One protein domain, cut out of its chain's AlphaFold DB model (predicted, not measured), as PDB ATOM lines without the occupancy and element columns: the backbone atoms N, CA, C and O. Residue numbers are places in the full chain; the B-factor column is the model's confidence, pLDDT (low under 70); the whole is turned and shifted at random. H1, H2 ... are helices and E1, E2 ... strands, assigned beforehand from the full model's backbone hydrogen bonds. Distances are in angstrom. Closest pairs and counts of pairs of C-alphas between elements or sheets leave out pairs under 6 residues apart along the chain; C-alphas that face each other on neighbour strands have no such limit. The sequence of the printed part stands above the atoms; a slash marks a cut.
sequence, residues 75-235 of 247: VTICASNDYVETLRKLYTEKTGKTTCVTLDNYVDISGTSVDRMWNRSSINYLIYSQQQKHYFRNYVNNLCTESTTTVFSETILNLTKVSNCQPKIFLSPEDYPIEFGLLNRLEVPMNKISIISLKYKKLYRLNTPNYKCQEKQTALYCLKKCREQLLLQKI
ATOM      1  N   VAL A  75     196.810 107.458 155.830       83.19
ATOM      2  CA  VAL A  75     197.198 108.445 154.822       83.19
ATOM      3  C   VAL A  75     196.006 108.702 153.921       83.19
ATOM      4  O   VAL A  75     195.527 107.820 153.214       83.19
ATOM      5  N   THR A  76     195.536 109.942 153.925       81.50
ATOM      6  CA  THR A  76     194.417 110.381 153.096       81.50
ATOM      7  C   THR A  76     194.922 111.334 152.031       81.50
ATOM      8  O   THR A  76     195.491 112.379 152.339       81.50
ATOM      9  N   ILE A  77     194.706 110.994 150.766       80.25
ATOM     10  CA  ILE A  77     195.141 111.812 149.634       80.25
ATOM     11  C   ILE A  77     193.900 112.383 148.967       80.25
ATOM     12  O   ILE A  77     193.028 111.642 148.534       80.25
ATOM     13  N   CYS A  78     193.831 113.703 148.859       76.06
ATOM     14  CA  CYS A  78     192.778 114.403 148.135       76.06
ATOM     15  C   CYS A  78     193.401 115.125 146.944       76.06
ATOM     16  O   CYS A  78     194.346 115.887 147.136       76.06
ATOM     17  N   ALA A  79     192.871 114.956 145.735       73.25
ATOM     18  CA  ALA A  79     193.203 115.866 144.640       73.25
ATOM     19  C   ALA A  79     192.123 116.943 144.507       73.25
ATOM     20  O   ALA A  79     190.990 116.774 144.969       73.25
ATOM     21  N   SER A  80     192.495 118.067 143.891       68.88
ATOM     22  CA  SER A  80     191.488 119.013 143.420       68.88
ATOM     23  C   SER A  80     190.577 118.320 142.407       68.88
ATOM     24  O   SER A  80     190.933 117.307 141.807       68.88
ATOM     25  N   ASN A  81     189.368 118.841 142.279       69.88
ATOM     26  CA  ASN A  81     188.337 118.249 141.459       69.88
ATOM     27  C   ASN A  81     187.830 119.302 140.481       69.88
ATOM     28  O   ASN A  81     186.955 120.107 140.814       69.88
ATOM     29  N   ASP A  82     188.403 119.286 139.280       68.81
ATOM     30  CA  ASP A  82     188.112 120.261 138.226       68.81
ATOM     31  C   ASP A  82     186.623 120.264 137.842       68.81
ATOM     32  O   ASP A  82     186.069 121.297 137.462       68.81
ATOM     33  N   TYR A  83     185.937 119.125 138.003       71.69
ATOM     34  CA  TYR A  83     184.503 119.010 137.749       71.69
ATOM     35  C   TYR A  83     183.677 119.865 138.720       71.69
ATOM     36  O   TYR A  83     182.800 120.617 138.293       71.69
ATOM     37  N   VAL A  84     183.988 119.817 140.019       71.12
ATOM     38  CA  VAL A  84     183.303 120.641 141.032       71.12
ATOM     39  C   VAL A  84     183.586 122.126 140.807       71.12
ATOM     40  O   VAL A  84     182.691 122.959 140.958       71.12
ATOM     41  N   GLU A  85     184.808 122.474 140.403       72.50
ATOM     42  CA  GLU A  85     185.151 123.858 140.078       72.50
ATOM     43  C   GLU A  85     184.387 124.362 138.845       72.50
ATOM     44  O   GLU A  85     183.855 125.474 138.855       72.50
ATOM     45  N   THR A  86     184.258 123.527 137.813       77.31
ATOM     46  CA  THR A  86     183.489 123.840 136.602       77.31
ATOM     47  C   THR A  86     182.012 124.046 136.929       77.31
ATOM     48  O   THR A  86     181.415 125.032 136.505       77.31
ATOM     49  N   LEU A  87     181.426 123.179 137.757       76.06
ATOM     50  CA  LEU A  87     180.052 123.345 138.236       76.06
ATOM     51  C   LEU A  87     179.864 124.642 139.023       76.06
ATOM     52  O   LEU A  87     178.849 125.320 138.868       76.06
ATOM     53  N   ARG A  88     180.847 125.021 139.846       75.00
ATOM     54  CA  ARG A  88     180.819 126.290 140.576       75.00
ATOM     55  C   ARG A  88     180.829 127.489 139.634       75.00
ATOM     56  O   ARG A  88     180.066 128.426 139.875       75.00
ATOM     57  N   LYS A  89     181.641 127.454 138.574       82.44
ATOM     58  CA  LYS A  89     181.668 128.495 137.533       82.44
ATOM     59  C   LYS A  89     180.316 128.589 136.825       82.44
ATOM     60  O   LYS A  89     179.709 129.652 136.866       82.44
ATOM     61  N   LEU A  90     179.775 127.466 136.347       82.56
ATOM     62  CA  LEU A  90     178.458 127.407 135.693       82.56
ATOM     63  C   LEU A  90     177.320 127.921 136.588       82.56
ATOM     64  O   LEU A  90     176.448 128.659 136.131       82.56
ATOM     65  N   TYR A  91     177.322 127.563 137.876       79.25
ATOM     66  CA  TYR A  91     176.342 128.083 138.834       79.25
ATOM     67  C   TYR A  91     176.468 129.602 138.998       79.25
ATOM     68  O   TYR A  91     175.462 130.313 139.012       79.25
ATOM     69  N   THR A  92     177.699 130.101 139.116       82.75
ATOM     70  CA  THR A  92     177.973 131.535 139.284       82.75
ATOM     71  C   THR A  92     177.534 132.316 138.046       82.75
ATOM     72  O   THR A  92     176.902 133.356 138.186       82.75
ATOM     73  N   GLU A  93     177.789 131.787 136.848       86.88
ATOM     74  CA  GLU A  93     177.348 132.371 135.576       86.88
ATOM     75  C   GLU A  93     175.821 132.414 135.461       86.88
ATOM     76  O   GLU A  93     175.261 133.448 135.109       86.88
ATOM     77  N   LYS A  94     175.125 131.323 135.814       83.88
ATOM     78  CA  LYS A  94     173.655 131.267 135.741       83.88
ATOM     79  C   LYS A  94     172.954 132.151 136.767       83.88
ATOM     80  O   LYS A  94     171.878 132.667 136.487       83.88
ATOM     81  N   THR A  95     173.497 132.249 137.978       81.62
ATOM     82  CA  THR A  95     172.779 132.850 139.117       81.62
ATOM     83  C   THR A  95     173.331 134.202 139.556       81.62
ATOM     84  O   THR A  95     172.685 134.884 140.350       81.62
ATOM     85  N   GLY A  96     174.534 134.576 139.112       83.56
ATOM     86  CA  GLY A  96     175.258 135.760 139.581       83.56
ATOM     87  C   GLY A  96     175.728 135.683 141.041       83.56
ATOM     88  O   GLY A  96     176.269 136.656 141.561       83.56
ATOM     89  N   LYS A  97     175.527 134.553 141.737       78.19
ATOM     90  CA  LYS A  97     175.872 134.386 143.157       78.19
ATOM     91  C   LYS A  97     177.191 133.632 143.308       78.19
ATOM     92  O   LYS A  97     177.327 132.505 142.847       78.19
ATOM     93  N   THR A  98     178.137 134.227 144.030       68.25
ATOM     94  CA  THR A  98     179.456 133.641 144.349       68.25
ATOM     95  C   THR A  98     179.500 132.934 145.712       68.25
ATOM     96  O   THR A  98     180.527 132.362 146.096       68.25
ATOM     97  N   THR A  99     178.404 132.987 146.474       62.09
ATOM     98  CA  THR A  99     178.340 132.519 147.864       62.09
ATOM     99  C   THR A  99     178.205 131.001 147.975       62.09
ATOM    100  O   THR A  99     178.091 130.295 146.980       62.09
ATOM    101  N   CYS A 100     178.296 130.477 149.205       57.03
ATOM    102  CA  CYS A 100     178.183 129.047 149.485       57.03
ATOM    103  C   CYS A 100     176.871 128.485 148.917       57.03
ATOM    104  O   CYS A 100     175.783 128.914 149.286       57.03
ATOM    105  N   VAL A 101     177.000 127.520 148.013       61.53
ATOM    106  CA  VAL A 101     175.889 126.862 147.331       61.53
ATOM    107  C   VAL A 101     175.703 125.495 147.975       61.53
ATOM    108  O   VAL A 101     176.668 124.739 148.111       61.53
ATOM    109  N   THR A 102     174.488 125.183 148.421       59.41
ATOM    110  CA  THR A 102     174.143 123.832 148.881       59.41
ATOM    111  C   THR A 102     174.227 122.862 147.707       59.41
ATOM    112  O   THR A 102     173.980 123.241 146.564       59.41
ATOM    113  N   LEU A 103     174.599 121.605 147.961       59.19
ATOM    114  CA  LEU A 103     174.788 120.649 146.866       59.19
ATOM    115  C   LEU A 103     173.514 120.379 146.072       59.19
ATOM    116  O   LEU A 103     173.595 120.108 144.880       59.19
ATOM    117  N   ASP A 104     172.365 120.531 146.718       58.56
ATOM    118  CA  ASP A 104     171.050 120.409 146.096       58.56
ATOM    119  C   ASP A 104     170.912 121.367 144.900       58.56
ATOM    120  O   ASP A 104     170.472 120.971 143.827       58.56
ATOM    121  N   ASN A 105     171.462 122.580 145.000       59.06
ATOM    122  CA  ASN A 105     171.443 123.528 143.885       59.06
ATOM    123  C   ASN A 105     172.387 123.118 142.735       59.06
ATOM    124  O   ASN A 105     172.218 123.566 141.602       59.06
ATOM    125  N   TYR A 106     173.407 122.289 142.996       59.75
ATOM    126  CA  TYR A 106     174.238 121.697 141.941       59.75
ATOM    127  C   TYR A 106     173.588 120.456 141.315       59.75
ATOM    128  O   TYR A 106     173.858 120.161 140.147       59.75
ATOM    129  N   VAL A 107     172.723 119.745 142.045       60.47
ATOM    130  CA  VAL A 107     171.891 118.660 141.495       60.47
ATOM    131  C   VAL A 107     170.946 119.224 140.440       60.47
ATOM    132  O   VAL A 107     170.897 118.689 139.333       60.47
ATOM    133  N   ASP A 108     170.313 120.365 140.723       60.47
ATOM    134  CA  ASP A 108     169.403 121.038 139.788       60.47
ATOM    135  C   ASP A 108     170.095 121.469 138.487       60.47
ATOM    136  O   ASP A 108     169.512 121.404 137.406       60.47
ATOM    137  N   ILE A 109     171.366 121.878 138.561       63.97
ATOM    138  CA  ILE A 109     172.137 122.282 137.377       63.97
ATOM    139  C   ILE A 109     172.708 121.079 136.625       63.97
ATOM    140  O   ILE A 109     172.746 121.089 135.396       63.97
ATOM    141  N   SER A 110     173.189 120.063 137.342       66.19
ATOM    142  CA  SER A 110     173.827 118.898 136.724       66.19
ATOM    143  C   SER A 110     172.826 117.879 136.178       66.19
ATOM    144  O   SER A 110     173.198 117.068 135.331       66.19
ATOM    145  N   GLY A 111     171.582 117.882 136.675       71.19
ATOM    146  CA  GLY A 111     170.580 116.856 136.381       71.19
ATOM    147  C   GLY A 111     170.972 115.465 136.894       71.19
ATOM    148  O   GLY A 111     170.453 114.454 136.419       71.19
ATOM    149  N   THR A 112     171.931 115.379 137.822       71.25
ATOM    150  CA  THR A 112     172.470 114.113 138.336       71.25
ATOM    151  C   THR A 112     172.466 114.084 139.856       71.25
ATOM    152  O   THR A 112     172.666 115.110 140.496       71.25
ATOM    153  N   SER A 113     172.254 112.902 140.445       71.94
ATOM    154  CA  SER A 113     172.314 112.756 141.900       71.94
ATOM    155  C   SER A 113     173.704 113.094 142.434       71.94
ATOM    156  O   SER A 113     174.717 112.844 141.774       71.94
ATOM    157  N   VAL A 114     173.742 113.595 143.668       65.94
ATOM    158  CA  VAL A 114     174.965 113.873 144.431       65.94
ATOM    159  C   VAL A 114     175.966 112.719 144.338       65.94
ATOM    160  O   VAL A 114     177.123 112.936 143.986       65.94
ATOM    161  N   ASP A 115     175.520 111.482 144.560       67.25
ATOM    162  CA  ASP A 115     176.398 110.308 144.531       67.25
ATOM    163  C   ASP A 115     176.993 110.049 143.142       67.25
ATOM    164  O   ASP A 115     178.156 109.668 143.015       67.25
ATOM    165  N   ARG A 116     176.225 110.293 142.069       70.00
ATOM    166  CA  ARG A 116     176.741 110.178 140.696       70.00
ATOM    167  C   ARG A 116     177.735 111.281 140.373       70.00
ATOM    168  O   ARG A 116     178.731 110.992 139.712       70.00
ATOM    169  N   MET A 117     177.480 112.510 140.822       67.56
ATOM    170  CA  MET A 117     178.430 113.612 140.676       67.56
ATOM    171  C   MET A 117     179.753 113.247 141.348       67.56
ATOM    172  O   MET A 117     180.800 113.321 140.708       67.56
ATOM    173  N   TRP A 118     179.705 112.754 142.588       67.62
ATOM    174  CA  TRP A 118     180.900 112.352 143.321       67.62
ATOM    175  C   TRP A 118     181.620 111.174 142.683       67.62
ATOM    176  O   TRP A 118     182.823 111.276 142.464       67.62
ATOM    177  N   ASN A 119     180.907 110.118 142.289       70.31
ATOM    178  CA  ASN A 119     181.506 108.972 141.605       70.31
ATOM    179  C   ASN A 119     182.179 109.364 140.286       70.31
ATOM    180  O   ASN A 119     183.281 108.892 140.007       70.31
ATOM    181  N   ARG A 120     181.577 110.260 139.493       67.19
ATOM    182  CA  ARG A 120     182.202 110.789 138.265       67.19
ATOM    183  C   ARG A 120     183.436 111.631 138.546       67.19
ATOM    184  O   ARG A 120     184.361 111.661 137.747       67.19
ATOM    185  N   SER A 121     183.421 112.313 139.675       63.25
ATOM    186  CA  SER A 121     184.480 113.209 140.105       63.25
ATOM    187  C   SER A 121     185.554 112.503 140.954       63.25
ATOM    188  O   SER A 121     186.542 113.109 141.365       63.25
ATOM    189  N   SER A 122     185.350 111.209 141.221       65.06
ATOM    190  CA  SER A 122     186.271 110.379 141.977       65.06
ATOM    191  C   SER A 122     187.529 110.103 141.161       65.06
ATOM    192  O   SER A 122     187.519 109.913 139.945       65.06
ATOM    193  N   ILE A 123     188.643 110.047 141.873       64.00
ATOM    194  CA  ILE A 123     189.990 109.918 141.324       64.00
ATOM    195  C   ILE A 123     190.335 108.444 141.021       64.00
ATOM    196  O   ILE A 123     191.494 108.061 140.895       64.00
ATOM    197  N   ASN A 124     189.328 107.581 140.846       63.09
ATOM    198  CA  ASN A 124     189.507 106.132 140.677       63.09
ATOM    199  C   ASN A 124     190.446 105.747 139.515       63.09
ATOM    200  O   ASN A 124     190.985 104.640 139.499       63.09
ATOM    201  N   TYR A 125     190.665 106.653 138.560       62.09
ATOM    202  CA  TYR A 125     191.589 106.475 137.442       62.09
ATOM    203  C   TYR A 125     193.069 106.770 137.771       62.09
ATOM    204  O   TYR A 125     193.929 106.375 136.988       62.09
ATOM    205  N   LEU A 126     193.395 107.434 138.890       59.22
ATOM    206  CA  LEU A 126     194.788 107.745 139.268       59.22
ATOM    207  C   LEU A 126     195.512 106.597 139.977       59.22
ATOM    208  O   LEU A 126     196.741 106.603 140.039       59.22
ATOM    209  N   ILE A 127     194.789 105.590 140.468       61.41
ATOM    210  CA  ILE A 127     195.389 104.393 141.070       61.41
ATOM    211  C   ILE A 127     195.577 103.349 139.964       61.41
ATOM    212  O   ILE A 127     194.649 102.623 139.596       61.41
ATOM    213  N   TYR A 128     196.782 103.325 139.387       55.34
ATOM    214  CA  TYR A 128     197.086 102.572 138.164       55.34
ATOM    215  C   TYR A 128     197.232 101.058 138.395       55.34
ATOM    216  O   TYR A 128     196.956 100.274 137.490       55.34
ATOM    217  N   SER A 129     197.645 100.616 139.591       58.25
ATOM    218  CA  SER A 129     197.908  99.193 139.837       58.25
ATOM    219  C   SER A 129     196.692  98.478 140.445       58.25
ATOM    220  O   SER A 129     196.104  98.919 141.434       58.25
ATOM    221  N   GLN A 130     196.295  97.345 139.853       54.19
ATOM    222  CA  GLN A 130     195.198  96.516 140.376       54.19
ATOM    223  C   GLN A 130     195.501  95.958 141.776       54.19
ATOM    224  O   GLN A 130     194.581  95.785 142.569       54.19
ATOM    225  N   GLN A 131     196.778  95.745 142.111       56.47
ATOM    226  CA  GLN A 131     197.192  95.346 143.459       56.47
ATOM    227  C   GLN A 131     196.963  96.467 144.480       56.47
ATOM    228  O   GLN A 131     196.480  96.192 145.571       56.47
ATOM    229  N   GLN A 132     197.221  97.733 144.128       55.97
ATOM    230  CA  GLN A 132     196.952  98.873 145.016       55.97
ATOM    231  C   GLN A 132     195.456  99.033 145.295       55.97
ATOM    232  O   GLN A 132     195.082  99.307 146.431       55.97
ATOM    233  N   LYS A 133     194.586  98.783 144.307       56.88
ATOM    234  CA  LYS A 133     193.124  98.868 144.490       56.88
ATOM    235  C   LYS A 133     192.583  97.953 145.594       56.88
ATOM    236  O   LYS A 133     191.555  98.284 146.166       56.88
ATOM    237  N   HIS A 134     193.255  96.843 145.904       54.28
ATOM    238  CA  HIS A 134     192.860  95.956 147.004       54.28
ATOM    239  C   HIS A 134     193.231  96.494 148.396       54.28
ATOM    240  O   HIS A 134     192.549  96.164 149.362       54.28
ATOM    241  N   TYR A 135     194.274  97.322 148.500       53.56
ATOM    242  CA  TYR A 135     194.735  97.912 149.766       53.56
ATOM    243  C   TYR A 135     194.117  99.290 150.048       53.56
ATOM    244  O   TYR A 135     194.091  99.750 151.192       53.56
ATOM    245  N   PHE A 136     193.583  99.955 149.024       53.84
ATOM    246  CA  PHE A 136     192.753 101.144 149.200       53.84
ATOM    247  C   PHE A 136     191.303 100.719 149.423       53.84
ATOM    248  O   PHE A 136     190.651 100.182 148.526       53.84
ATOM    249  N   ARG A 137     190.780 100.943 150.632       47.06
ATOM    250  CA  ARG A 137     189.378 100.653 150.921       47.06
ATOM    251  C   ARG A 137     188.547 101.819 150.400       47.06
ATOM    252  O   ARG A 137     188.578 102.912 150.951       47.06
ATOM    253  N   ASN A 138     187.781 101.580 149.339       44.78
ATOM    254  CA  ASN A 138     186.811 102.552 148.843       44.78
ATOM    255  C   ASN A 138     185.670 102.693 149.860       44.78
ATOM    256  O   ASN A 138     184.671 101.979 149.776       44.78
ATOM    257  N   TYR A 139     185.793 103.605 150.817       38.16
ATOM    258  CA  TYR A 139     184.622 104.113 151.511       38.16
ATOM    259  C   TYR A 139     183.902 105.071 150.560       38.16
ATOM    260  O   TYR A 139     184.413 106.118 150.159       38.16
ATOM    261  N   VAL A 140     182.681 104.699 150.178       34.53
ATOM    262  CA  VAL A 140     181.742 105.594 149.494       34.53
ATOM    263  C   VAL A 140     181.218 106.577 150.538       34.53
ATOM    264  O   VAL A 140     180.118 106.438 151.048       34.53
ATOM    265  N   ASN A 141     182.066 107.534 150.903       35.91
ATOM    266  CA  ASN A 141     181.714 108.741 151.638       35.91
ATOM    267  C   ASN A 141     182.549 109.898 151.075       35.91
ATOM    268  O   ASN A 141     183.461 110.399 151.715       35.91
ATOM    269  N   ASN A 142     182.247 110.279 149.830       42.72
ATOM    270  CA  ASN A 142     182.341 111.626 149.240       42.72
ATOM    271  C   ASN A 142     183.570 112.526 149.502       42.72
ATOM    272  O   ASN A 142     183.508 113.721 149.225       42.72
ATOM    273  N   LEU A 143     184.708 111.998 149.931       39.03
ATOM    274  CA  LEU A 143     186.032 112.589 149.761       39.03
ATOM    275  C   LEU A 143     187.043 111.476 150.045       39.03
ATOM    276  O   LEU A 143     187.061 110.969 151.156       39.03
ATOM    277  N   CYS A 144     187.805 111.077 149.022       36.50
ATOM    278  CA  CYS A 144     188.904 110.098 149.039       36.50
ATOM    279  C   CYS A 144     189.210 109.473 150.414       36.50
ATOM    280  O   CYS A 144     189.802 110.134 151.262       36.50
ATOM    281  N   THR A 145     188.849 108.209 150.626       32.16
ATOM    282  CA  THR A 145     189.056 107.518 151.909       32.16
ATOM    283  C   THR A 145     190.093 106.400 151.837       32.16
ATOM    284  O   THR A 145     190.089 105.602 150.906       32.16
ATOM    285  N   GLU A 146     190.890 106.362 152.906       30.58
ATOM    286  CA  GLU A 146     191.459 105.216 153.635       30.58
ATOM    287  C   GLU A 146     192.391 104.215 152.923       30.58
ATOM    288  O   GLU A 146     191.999 103.298 152.196       30.58
ATOM    289  N   SER A 147     193.671 104.339 153.288       32.56
ATOM    290  CA  SER A 147     194.675 103.277 153.271       32.56
ATOM    291  C   SER A 147     194.347 102.215 154.328       32.56
ATOM    292  O   SER A 147     194.297 102.546 155.513       32.56
ATOM    293  N   THR A 148     194.208 100.944 153.938       28.72
ATOM    294  CA  THR A 148     194.489  99.862 154.894       28.72
ATOM    295  C   THR A 148     195.995  99.760 155.089       28.72
ATOM    296  O   THR A 148     196.779  99.934 154.155       28.72
ATOM    297  N   THR A 149     196.385  99.548 156.339       32.28
ATOM    298  CA  THR A 149     197.755  99.399 156.818       32.28
ATOM    299  C   THR A 149     198.509  98.323 156.040       32.28
ATOM    300  O   THR A 149     198.393  97.130 156.317       32.28
ATOM    301  N   THR A 150     199.360  98.741 155.117       28.33
ATOM    302  CA  THR A 150     200.568  97.994 154.784       28.33
ATOM    303  C   THR A 150     201.729  98.971 154.834       28.33
ATOM    304  O   THR A 150     201.655 100.098 154.347       28.33
ATOM    305  N   VAL A 151     202.789  98.563 155.528       31.66
ATOM    306  CA  VAL A 151     204.058  99.285 155.599       31.66
ATOM    307  C   VAL A 151     204.592  99.392 154.171       31.66
ATOM    308  O   VAL A 151     205.207  98.460 153.663       31.66
ATOM    309  N   PHE A 152     204.310 100.497 153.487       41.88
ATOM    310  CA  PHE A 152     204.878 100.761 152.174       41.88
ATOM    311  C   PHE A 152     206.179 101.528 152.363       41.88
ATOM    312  O   PHE A 152     206.177 102.648 152.872       41.88
ATOM    313  N   SER A 153     207.293 100.936 151.932       43.53
ATOM    314  CA  SER A 153     208.547 101.678 151.797       43.53
ATOM    315  C   SER A 153     208.434 102.744 150.704       43.53
ATOM    316  O   SER A 153     209.097 103.770 150.800       43.53
ATOM    317  N   GLU A 154     207.573 102.540 149.694       51.09
ATOM    318  CA  GLU A 154     207.398 103.447 148.557       51.09
ATOM    319  C   GLU A 154     205.971 103.358 147.983       51.09
ATOM    320  O   GLU A 154     205.444 102.275 147.736       51.09
ATOM    321  N   THR A 155     205.324 104.502 147.741       54.41
ATOM    322  CA  THR A 155     204.098 104.586 146.930       54.41
ATOM    323  C   THR A 155     204.342 105.570 145.797       54.41
ATOM    324  O   THR A 155     204.521 106.764 146.029       54.41
ATOM    325  N   ILE A 156     204.345 105.074 144.560       55.34
ATOM    326  CA  ILE A 156     204.471 105.915 143.369       55.34
ATOM    327  C   ILE A 156     203.064 106.309 142.922       55.34
ATOM    328  O   ILE A 156     202.329 105.502 142.354       55.34
ATOM    329  N   LEU A 157     202.689 107.561 143.180       57.16
ATOM    330  CA  LEU A 157     201.477 108.161 142.627       57.16
ATOM    331  C   LEU A 157     201.829 108.820 141.298       57.16
ATOM    332  O   LEU A 157     202.467 109.874 141.260       57.16
ATOM    333  N   ASN A 158     201.419 108.202 140.194       53.94
ATOM    334  CA  ASN A 158     201.615 108.785 138.876       53.94
ATOM    335  C   ASN A 158     200.483 109.780 138.566       53.94
ATOM    336  O   ASN A 158     199.447 109.418 138.017       53.94
ATOM    337  N   LEU A 159     200.685 111.047 138.932       56.81
ATOM    338  CA  LEU A 159     199.708 112.129 138.733       56.81
ATOM    339  C   LEU A 159     199.813 112.810 137.353       56.81
ATOM    340  O   LEU A 159     199.249 113.882 137.149       56.81
ATOM    341  N   THR A 160     200.514 112.204 136.392       51.38
ATOM    342  CA  THR A 160     200.891 112.840 135.109       51.38
ATOM    343  C   THR A 160     199.729 113.244 134.198       51.38
ATOM    344  O   THR A 160     199.951 114.007 133.261       51.38
ATOM    345  N   LYS A 161     198.498 112.777 134.444       52.25
ATOM    346  CA  LYS A 161     197.347 113.031 133.558       52.25
ATOM    347  C   LYS A 161     196.358 114.097 134.033       52.25
ATOM    348  O   LYS A 161     195.414 114.371 133.302       52.25
ATOM    349  N   VAL A 162     196.552 114.710 135.204       54.72
ATOM    350  CA  VAL A 162     195.631 115.748 135.704       54.72
ATOM    351  C   VAL A 162     196.340 117.089 135.698       54.72
ATOM    352  O   VAL A 162     197.007 117.474 136.659       54.72
ATOM    353  N   SER A 163     196.238 117.794 134.576       51.03
ATOM    354  CA  SER A 163     196.768 119.146 134.446       51.03
ATOM    355  C   SER A 163     196.012 120.071 135.406       51.03
ATOM    356  O   SER A 163     194.873 120.424 135.123       51.03
ATOM    357  N   ASN A 164     196.669 120.446 136.514       61.44
ATOM    358  CA  ASN A 164     196.321 121.489 137.506       61.44
ATOM    359  C   ASN A 164     195.853 121.028 138.899       61.44
ATOM    360  O   ASN A 164     195.647 121.868 139.777       61.44
ATOM    361  N   CYS A 165     195.767 119.728 139.180       66.44
ATOM    362  CA  CYS A 165     195.294 119.260 140.486       66.44
ATOM    363  C   CYS A 165     196.426 118.997 141.489       66.44
ATOM    364  O   CYS A 165     196.915 117.876 141.582       66.44
ATOM    365  N   GLN A 166     196.801 119.984 142.311       74.81
ATOM    366  CA  GLN A 166     197.773 119.753 143.391       74.81
ATOM    367  C   GLN A 166     197.211 118.788 144.456       74.81
ATOM    368  O   GLN A 166     196.212 119.123 145.109       74.81
ATOM    369  N   PRO A 167     197.829 117.610 144.667       80.19
ATOM    370  CA  PRO A 167     197.409 116.676 145.696       80.19
ATOM    371  C   PRO A 167     197.663 117.271 147.079       80.19
ATOM    372  O   PRO A 167     198.654 117.956 147.345       80.19
ATOM    373  N   LYS A 168     196.742 116.976 147.983       83.62
ATOM    374  CA  LYS A 168     196.792 117.339 149.391       83.62
ATOM    375  C   LYS A 168     196.830 116.041 150.171       83.62
ATOM    376  O   LYS A 168     195.916 115.230 150.036       83.62
ATOM    377  N   ILE A 169     197.881 115.843 150.951       86.69
ATOM    378  CA  ILE A 169     198.016 114.660 151.796       86.69
ATOM    379  C   ILE A 169     197.666 115.054 153.225       86.69
ATOM    380  O   ILE A 169     198.131 116.076 153.724       86.69
ATOM    381  N   PHE A 170     196.846 114.246 153.874       86.31
ATOM    382  CA  PHE A 170     196.495 114.367 155.278       86.31
ATOM    383  C   PHE A 170     196.935 113.096 155.988       86.31
ATOM    384  O   PHE A 170     196.749 111.991 155.478       86.31
ATOM    385  N   LEU A 171     197.533 113.265 157.161       87.19
ATOM    386  CA  LEU A 171     197.958 112.165 158.014       87.19
ATOM    387  C   LEU A 171     197.094 112.181 159.267       87.19
ATOM    388  O   LEU A 171     196.992 113.213 159.932       87.19
ATOM    389  N   SER A 172     196.487 111.045 159.585       84.81
ATOM    390  CA  SER A 172     195.699 110.862 160.801       84.81
ATOM    391  C   SER A 172     196.138 109.573 161.489       84.81
ATOM    392  O   SER A 172     196.450 108.602 160.803       84.81
ATOM    393  N   PRO A 173     196.195 109.504 162.825       83.81
ATOM    394  CA  PRO A 173     196.288 108.208 163.485       83.81
ATOM    395  C   PRO A 173     195.047 107.355 163.148       83.81
ATOM    396  O   PRO A 173     193.978 107.910 162.914       83.81
ATOM    397  N   GLU A 174     195.190 106.027 163.125       76.81
ATOM    398  CA  GLU A 174     194.183 105.089 162.589       76.81
ATOM    399  C   GLU A 174     192.772 105.285 163.181       76.81
ATOM    400  O   GLU A 174     191.798 105.356 162.441       76.81
ATOM    401  N   ASP A 175     192.666 105.524 164.493       76.75
ATOM    402  CA  ASP A 175     191.367 105.711 165.164       76.75
ATOM    403  C   ASP A 175     190.825 107.152 165.155       76.75
ATOM    404  O   ASP A 175     189.878 107.464 165.886       76.75
ATOM    405  N   TYR A 176     191.485 108.087 164.470       74.56
ATOM    406  CA  TYR A 176     191.106 109.499 164.525       74.56
ATOM    407  C   TYR A 176     190.381 109.919 163.252       74.56
ATOM    408  O   TYR A 176     190.896 109.688 162.153       74.56
ATOM    409  N   PRO A 177     189.239 110.624 163.381       74.06
ATOM    410  CA  PRO A 177     188.581 111.201 162.224       74.06
ATOM    411  C   PRO A 177     189.555 112.143 161.515       74.06
ATOM    412  O   PRO A 177     190.213 112.969 162.153       74.06
ATOM    413  N   ILE A 178     189.639 112.015 160.193       73.12
ATOM    414  CA  ILE A 178     190.554 112.815 159.385       73.12
ATOM    415  C   ILE A 178     190.173 114.288 159.521       73.12
ATOM    416  O   ILE A 178     189.072 114.726 159.176       73.12
ATOM    417  N   GLU A 179     191.111 115.080 160.023       72.88
ATOM    418  CA  GLU A 179     190.936 116.517 160.126       72.88
ATOM    419  C   GLU A 179     191.498 117.219 158.891       72.88
ATOM    420  O   GLU A 179     192.705 117.424 158.767       72.88
ATOM    421  N   PHE A 180     190.600 117.673 158.010       72.25
ATOM    422  CA  PHE A 180     190.918 118.483 156.825       72.25
ATOM    423  C   PHE A 180     191.279 119.943 157.167       72.25
ATOM    424  O   PHE A 180     190.754 120.897 156.586       72.25
ATOM    425  N   GLY A 181     192.147 120.134 158.159       73.00
ATOM    426  CA  GLY A 181     192.672 121.436 158.556       73.00
ATOM    427  C   GLY A 181     193.899 121.834 157.739       73.00
ATOM    428  O   GLY A 181     194.647 120.983 157.265       73.00
ATOM    429  N   LEU A 182     194.150 123.142 157.626       72.06
ATOM    430  CA  LEU A 182     195.371 123.663 156.994       72.06
ATOM    431  C   LEU A 182     196.647 123.192 157.711       72.06
ATOM    432  O   LEU A 182     197.664 122.997 157.063       72.06
ATOM    433  N   LEU A 183     196.575 122.968 159.027       73.62
ATOM    434  CA  LEU A 183     197.710 122.525 159.844       73.62
ATOM    435  C   LEU A 183     198.079 121.050 159.635       73.62
ATOM    436  O   LEU A 183     199.224 120.675 159.863       73.62
ATOM    437  N   ASN A 184     197.129 120.227 159.184       78.88
ATOM    438  CA  ASN A 184     197.324 118.786 158.981       78.88
ATOM    439  C   ASN A 184     197.511 118.434 157.499       78.88
ATOM    440  O   ASN A 184     197.489 117.262 157.124       78.88
ATOM    441  N   ARG A 185     197.653 119.458 156.651       87.06
ATOM    442  CA  ARG A 185     197.796 119.329 155.210       87.06
ATOM    443  C   ARG A 185     199.270 119.363 154.834       87.06
ATOM    444  O   ARG A 185     199.960 120.345 155.087       87.06
ATOM    445  N   LEU A 186     199.711 118.331 154.134       89.50
ATOM    446  CA  LEU A 186     200.975 118.309 153.421       89.50
ATOM    447  C   LEU A 186     200.713 118.668 151.959       89.50
ATOM    448  O   LEU A 186     199.890 118.046 151.277       89.50
ATOM    449  N   GLU A 187     201.393 119.709 151.493       88.25
ATOM    450  CA  GLU A 187     201.382 120.106 150.090       88.25
ATOM    451  C   GLU A 187     202.503 119.374 149.363       88.25
ATOM    452  O   GLU A 187     203.674 119.498 149.720       88.25
ATOM    453  N   VAL A 188     202.129 118.586 148.358       85.50
ATOM    454  CA  VAL A 188     203.085 117.828 147.556       85.50
ATOM    455  C   VAL A 188     203.203 118.496 146.187       85.50
ATOM    456  O   VAL A 188     202.201 118.590 145.470       85.50
ATOM    457  N   PRO A 189     204.397 118.991 145.810       84.44
ATOM    458  CA  PRO A 189     204.598 119.608 144.510       84.44
ATOM    459  C   PRO A 189     204.377 118.595 143.385       84.44
ATOM    460  O   PRO A 189     204.779 117.434 143.473       84.44
ATOM    461  N   MET A 190     203.763 119.054 142.296       80.19
ATOM    462  CA  MET A 190     203.540 118.217 141.116       80.19
ATOM    463  C   MET A 190     204.844 117.994 140.353       80.19
ATOM    464  O   MET A 190     205.747 118.832 140.398       80.19
ATOM    465  N   ASN A 191     204.930 116.870 139.636       81.19
ATOM    466  CA  ASN A 191     206.082 116.493 138.804       81.19
ATOM    467  C   ASN A 191     207.414 116.411 139.573       81.19
ATOM    468  O   ASN A 191     208.487 116.528 138.984       81.19
ATOM    469  N   LYS A 192     207.350 116.222 140.893       84.31
ATOM    470  CA  LYS A 192     208.510 116.033 141.761       84.31
ATOM    471  C   LYS A 192     208.291 114.823 142.653       84.31
ATOM    472  O   LYS A 192     207.179 114.564 143.107       84.31
ATOM    473  N   ILE A 193     209.376 114.116 142.940       82.25
ATOM    474  CA  ILE A 193     209.384 113.087 143.976       82.25
ATOM    475  C   ILE A 193     209.469 113.807 145.321       82.25
ATOM    476  O   ILE A 193     210.356 114.632 145.532       82.25
ATOM    477  N   SER A 194     208.527 113.512 146.213       83.12
ATOM    478  CA  SER A 194     208.504 114.065 147.568       83.12
ATOM    479  C   SER A 194     208.728 112.948 148.571       83.12
ATOM    480  O   SER A 194     207.981 111.973 148.591       83.12
ATOM    481  N   ILE A 195     209.757 113.100 149.402       83.75
ATOM    482  CA  ILE A 195     210.088 112.153 150.465       83.75
ATOM    483  C   ILE A 195     209.538 112.715 151.772       83.75
ATOM    484  O   ILE A 195     209.931 113.800 152.203       83.75
ATOM    485  N   ILE A 196     208.620 111.981 152.398       84.81
ATOM    486  CA  ILE A 196     207.982 112.383 153.653       84.81
ATOM    487  C   ILE A 196     208.552 111.515 154.773       84.81
ATOM    488  O   ILE A 196     208.291 110.317 154.838       84.81
ATOM    489  N   SER A 197     209.331 112.126 155.666       85.81
ATOM    490  CA  SER A 197     209.839 111.455 156.865       85.81
ATOM    491  C   SER A 197     208.857 111.637 158.018       85.81
ATOM    492  O   SER A 197     208.541 112.763 158.410       85.81
ATOM    493  N   LEU A 198     208.366 110.526 158.563       85.81
ATOM    494  CA  LEU A 198     207.404 110.524 159.660       85.81
ATOM    495  C   LEU A 198     208.098 110.226 160.983       85.81
ATOM    496  O   LEU A 198     208.890 109.294 161.097       85.81
ATOM    497  N   LYS A 199     207.755 111.003 162.016       87.19
ATOM    498  CA  LYS A 199     208.188 110.754 163.391       87.19
ATOM    499  C   LYS A 199     206.976 110.592 164.290       87.19
ATOM    500  O   LYS A 199     206.287 111.566 164.592       87.19
ATOM    501  N   TYR A 200     206.761 109.372 164.763       87.00
ATOM    502  CA  TYR A 200     205.720 109.098 165.740       87.00
ATOM    503  C   TYR A 200     206.076 109.706 167.102       87.00
ATOM    504  O   TYR A 200     207.207 109.598 167.583       87.00
ATOM    505  N   LYS A 201     205.101 110.370 167.725       89.50
ATOM    506  CA  LYS A 201     205.223 110.957 169.062       89.50
ATOM    507  C   LYS A 201     204.022 110.534 169.892       89.50
ATOM    508  O   LYS A 201     202.900 110.939 169.603       89.50
ATOM    509  N   LYS A 202     204.268 109.770 170.956       88.88
ATOM    510  CA  LYS A 202     203.247 109.429 171.947       88.88
ATOM    511  C   LYS A 202     203.371 110.352 173.150       88.88
ATOM    512  O   LYS A 202     204.446 110.480 173.731       88.88
ATOM    513  N   LEU A 203     202.272 111.009 173.501       90.69
ATOM    514  CA  LEU A 203     202.203 111.941 174.620       90.69
ATOM    515  C   LEU A 203     201.353 111.322 175.723       90.69
ATOM    516  O   LEU A 203     200.212 110.936 175.485       90.69
ATOM    517  N   TYR A 204     201.907 111.269 176.929       90.62
ATOM    518  CA  TYR A 204     201.175 110.908 178.135       90.62
ATOM    519  C   TYR A 204     201.067 112.148 179.011       90.62
ATOM    520  O   TYR A 204     202.031 112.901 179.153       90.62
ATOM    521  N   ARG A 205     199.887 112.371 179.580       91.75
ATOM    522  CA  ARG A 205     199.629 113.473 180.504       91.75
ATOM    523  C   ARG A 205     199.043 112.900 181.781       91.75
ATOM    524  O   ARG A 205     198.244 111.968 181.731       91.75
ATOM    525  N   LEU A 206     199.474 113.441 182.913       92.50
ATOM    526  CA  LEU A 206     198.902 113.100 184.205       92.50
ATOM    527  C   LEU A 206     197.645 113.935 184.410       92.50
ATOM    528  O   LEU A 206     197.650 115.138 184.154       92.50
ATOM    529  N   ASN A 207     196.583 113.288 184.878       92.88
ATOM    530  CA  ASN A 207     195.388 113.988 185.309       92.88
ATOM    531  C   ASN A 207     195.651 114.554 186.707       92.88
ATOM    532  O   ASN A 207     195.771 113.791 187.665       92.88
ATOM    533  N   THR A 208     195.795 115.870 186.824       92.19
ATOM    534  CA  THR A 208     196.003 116.551 188.110       92.19
ATOM    535  C   THR A 208     194.894 117.575 188.345       92.19
ATOM    536  O   THR A 208     194.198 117.948 187.396       92.19
ATOM    537  N   PRO A 209     194.712 118.081 189.579       91.75
ATOM    538  CA  PRO A 209     193.725 119.130 189.841       91.75
ATOM    539  C   PRO A 209     193.921 120.382 188.973       91.75
ATOM    540  O   PRO A 209     192.941 120.979 188.533       91.75
ATOM    541  N   ASN A 210     195.181 120.717 188.664       89.75
ATOM    542  CA  ASN A 210     195.555 121.856 187.819       89.75
ATOM    543  C   ASN A 210     195.469 121.540 186.315       89.75
ATOM    544  O   ASN A 210     195.251 122.441 185.508       89.75
ATOM    545  N   TYR A 211     195.621 120.271 185.926       87.50
ATOM    546  CA  TYR A 211     195.624 119.828 184.532       87.50
ATOM    547  C   TYR A 211     194.677 118.650 184.346       87.50
ATOM    548  O   TYR A 211     195.061 117.481 184.455       87.50
ATOM    549  N   LYS A 212     193.421 118.963 184.022       92.00
ATOM    550  CA  LYS A 212     192.427 117.934 183.735       92.00
ATOM    551  C   LYS A 212     192.687 117.327 182.364       92.00
ATOM    552  O   LYS A 212     192.627 118.009 181.342       92.00
ATOM    553  N   CYS A 213     192.970 116.032 182.344       92.06
ATOM    554  CA  CYS A 213     192.979 115.260 181.113       92.06
ATOM    555  C   CYS A 213     191.555 114.799 180.818       92.06
ATOM    556  O   CYS A 213     190.866 114.294 181.702       92.06
ATOM    557  N   GLN A 214     191.120 114.963 179.574       92.00
ATOM    558  CA  GLN A 214     189.872 114.385 179.101       92.00
ATOM    559  C   GLN A 214     190.170 113.067 178.393       92.00
ATOM    560  O   GLN A 214     191.209 112.922 177.743       92.00
ATOM    561  N   GLU A 215     189.257 112.109 178.517       90.56
ATOM    562  CA  GLU A 215     189.327 110.881 177.741       90.56
ATOM    563  C   GLU A 215     189.351 111.199 176.239       90.56
ATOM    564  O   GLU A 215     188.603 112.054 175.756       90.56
ATOM    565  N   LYS A 216     190.226 110.499 175.506       84.75
ATOM    566  CA  LYS A 216     190.474 110.712 174.074       84.75
ATOM    567  C   LYS A 216     189.172 110.734 173.266       84.75
ATOM    568  O   LYS A 216     188.953 111.666 172.497       84.75
ATOM    569  N   GLN A 217     188.303 109.739 173.454       86.31
ATOM    570  CA  GLN A 217     187.046 109.623 172.705       86.31
ATOM    571  C   GLN A 217     186.106 110.799 172.988       86.31
ATOM    572  O   GLN A 217     185.567 111.406 172.064       86.31
ATOM    573  N   THR A 218     185.982 111.186 174.256       89.12
ATOM    574  CA  THR A 218     185.142 112.308 174.686       89.12
ATOM    575  C   THR A 218     185.645 113.640 174.128       89.12
ATOM    576  O   THR A 218     184.845 114.460 173.678       89.12
ATOM    577  N   ALA A 219     186.965 113.850 174.093       87.06
ATOM    578  CA  ALA A 219     187.559 115.039 173.486       87.06
ATOM    579  C   ALA A 219     187.288 115.104 171.972       87.06
ATOM    580  O   ALA A 219     186.889 116.153 171.463       87.06
ATOM    581  N   LEU A 220     187.437 113.981 171.259       82.31
ATOM    582  CA  LEU A 220     187.151 113.902 169.821       82.31
ATOM    583  C   LEU A 220     185.677 114.136 169.507       82.31
ATOM    584  O   LEU A 220     185.344 114.891 168.594       82.31
ATOM    585  N   TYR A 221     184.791 113.541 170.298       85.88
ATOM    586  CA  TYR A 221     183.358 113.755 170.182       85.88
ATOM    587  C   TYR A 221     182.975 115.222 170.418       85.88
ATOM    588  O   TYR A 221     182.216 115.802 169.640       85.88
ATOM    589  N   CYS A 222     183.542 115.842 171.457       88.62
ATOM    590  CA  CYS A 222     183.343 117.257 171.763       88.62
ATOM    591  C   CYS A 222     183.806 118.149 170.603       88.62
ATOM    592  O   CYS A 222     183.071 119.041 170.175       88.62
ATOM    593  N   LEU A 223     184.983 117.866 170.038       84.38
ATOM    594  CA  LEU A 223     185.510 118.587 168.882       84.38
ATOM    595  C   LEU A 223     184.591 118.451 167.658       84.38
ATOM    596  O   LEU A 223     184.281 119.461 167.020       84.38
ATOM    597  N   LYS A 224     184.118 117.230 167.355       82.81
ATOM    598  CA  LYS A 224     183.171 116.961 166.257       82.81
ATOM    599  C   LYS A 224     181.898 117.795 166.433       82.81
ATOM    600  O   LYS A 224     181.561 118.576 165.545       82.81
ATOM    601  N   LYS A 225     181.262 117.724 167.607       85.81
ATOM    602  CA  LYS A 225     180.044 118.489 167.923       85.81
ATOM    603  C   LYS A 225     180.240 120.002 167.883       85.81
ATOM    604  O   LYS A 225     179.411 120.710 167.322       85.81
ATOM    605  N   CYS A 226     181.328 120.508 168.460       86.81
ATOM    606  CA  CYS A 226     181.635 121.939 168.451       86.81
ATOM    607  C   CYS A 226     181.791 122.451 167.013       86.81
ATOM    608  O   CYS A 226     181.239 123.489 166.649       86.81
ATOM    609  N   ARG A 227     182.477 121.686 166.154       80.25
ATOM    610  CA  ARG A 227     182.615 122.012 164.731       80.25
ATOM    611  C   ARG A 227     181.266 121.995 164.014       80.25
ATOM    612  O   ARG A 227     180.994 122.917 163.251       80.25
ATOM    613  N   GLU A 228     180.431 120.991 164.257       80.44
ATOM    614  CA  GLU A 228     179.072 120.928 163.704       80.44
ATOM    615  C   GLU A 228     178.251 122.160 164.103       80.44
ATOM    616  O   GLU A 228     177.694 122.830 163.236       80.44
ATOM    617  N   GLN A 229     178.254 122.530 165.386       85.81
ATOM    618  CA  GLN A 229     177.550 123.713 165.885       85.81
ATOM    619  C   GLN A 229     178.087 125.016 165.284       85.81
ATOM    620  O   GLN A 229     177.304 125.851 164.836       85.81
ATOM    621  N   LEU A 230     179.411 125.184 165.218       82.00
ATOM    622  CA  LEU A 230     180.029 126.355 164.591       82.00
ATOM    623  C   LEU A 230     179.655 126.475 163.113       82.00
ATOM    624  O   LEU A 230     179.440 127.584 162.623       82.00
ATOM    625  N   LEU A 231     179.578 125.349 162.401       73.06
ATOM    626  CA  LEU A 231     179.170 125.329 161.000       73.06
ATOM    627  C   LEU A 231     177.689 125.689 160.849       73.06
ATOM    628  O   LEU A 231     177.380 126.501 159.984       73.06
ATOM    629  N   LEU A 232     176.814 125.174 161.718       77.00
ATOM    630  CA  LEU A 232     175.387 125.521 161.738       77.00
ATOM    631  C   LEU A 232     175.139 127.002 162.066       77.00
ATOM    632  O   LEU A 232     174.221 127.599 161.517       77.00
ATOM    633  N   GLN A 233     175.949 127.603 162.941       82.06
ATOM    634  CA  GLN A 233     175.784 129.002 163.348       82.06
ATOM    635  C   GLN A 233     176.365 130.004 162.344       82.06
ATOM    636  O   GLN A 233     175.801 131.079 162.162       82.06
ATOM    637  N   LYS A 234     177.516 129.700 161.726       72.44
ATOM    638  CA  LYS A 234     178.253 130.672 160.894       72.44
ATOM    639  C   LYS A 234     178.011 130.539 159.400       72.44
ATOM    640  O   LYS A 234     178.293 131.485 158.666       72.44
ATOM    641  N   ILE A 235     177.565 129.380 158.928       64.50
ATOM    642  CA  ILE A 235     177.389 129.134 157.501       64.50
ATOM    643  C   ILE A 235     175.936 128.701 157.295       64.50
ATOM    644  O   ILE A 235     175.574 127.615 157.738       64.50
TER     645      ILE A 235
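What this domain is: This is residues 75 to 235 of the 247 residues of an uncharacterized protein of Strigamia maritima (UniProt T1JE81). A small sheet, E1 to E3, sits among loops with a loose cluster of three helices, H1 to H3, off one end, while the long helix H5 hangs on an unnamed arm, residues 188 to 215. The frame is open; residues 206 to 212 and 225 to 234 stick out. The printed part has 161 residues, under half in named elements, ordered E1 H1 H2 H3 H4 E2 E3 H5; the antiparallel sheet runs E1, E2, E3. It is mostly helix and loose, with a radius of gyration of the C-alphas of 19.3 A and spans of 59 by 43 by 26 A.

How they stand to each other: Start at E1, residues 75 to 78, antiparallel to E2, residues 168 to 172: N 76 and O 170 are 2.8 A apart. E2 forms a hairpin with E3, residues 185 to 187; N 186 and O 169 are 2.8 A apart. H1, residues 82 to 95, touches H2, residues 103 to 110, with residues 87 to 91 alone, about perpendicular at 86 degrees; the closest C-alphas, Leu 87 and Tyr 106, are 7.1 A apart. H3, residues 114 to 121, only just touches H2, with 3 pairs of C-alphas within 8 A, closest Val 107 and Val 114 at 6.4 A. H4, residues 130 to 135, and H5, residues 216 to 234, touch no helix; no helix is on the sheet. Every O i to N i+4 pair is within hydrogen-bond range in H1, H3 and H5, but 3 of 4 in H2 and 0 of 2 in H4, where 3 of 3 O i to N i+3 pairs are.

Where its parts are: Find C-alpha 75 at (197.198, 108.445, 154.822), where E1 begins. H1 spans 19.9 A, E2 13.2 A. H5 runs 26.9 A to C-alpha 234 at (178.253, 130.672, 160.894).

The domain as a whole: The farthest C-alphas, Lys 94 and Pro 209, are 59.0 A apart. The printed part has no cut. Links H4 to E2, E2 to E3 and E3 to H5 are long. Mean pLDDT of the printed part is 70.5; 67 residues are under 70, among them 120 to 165.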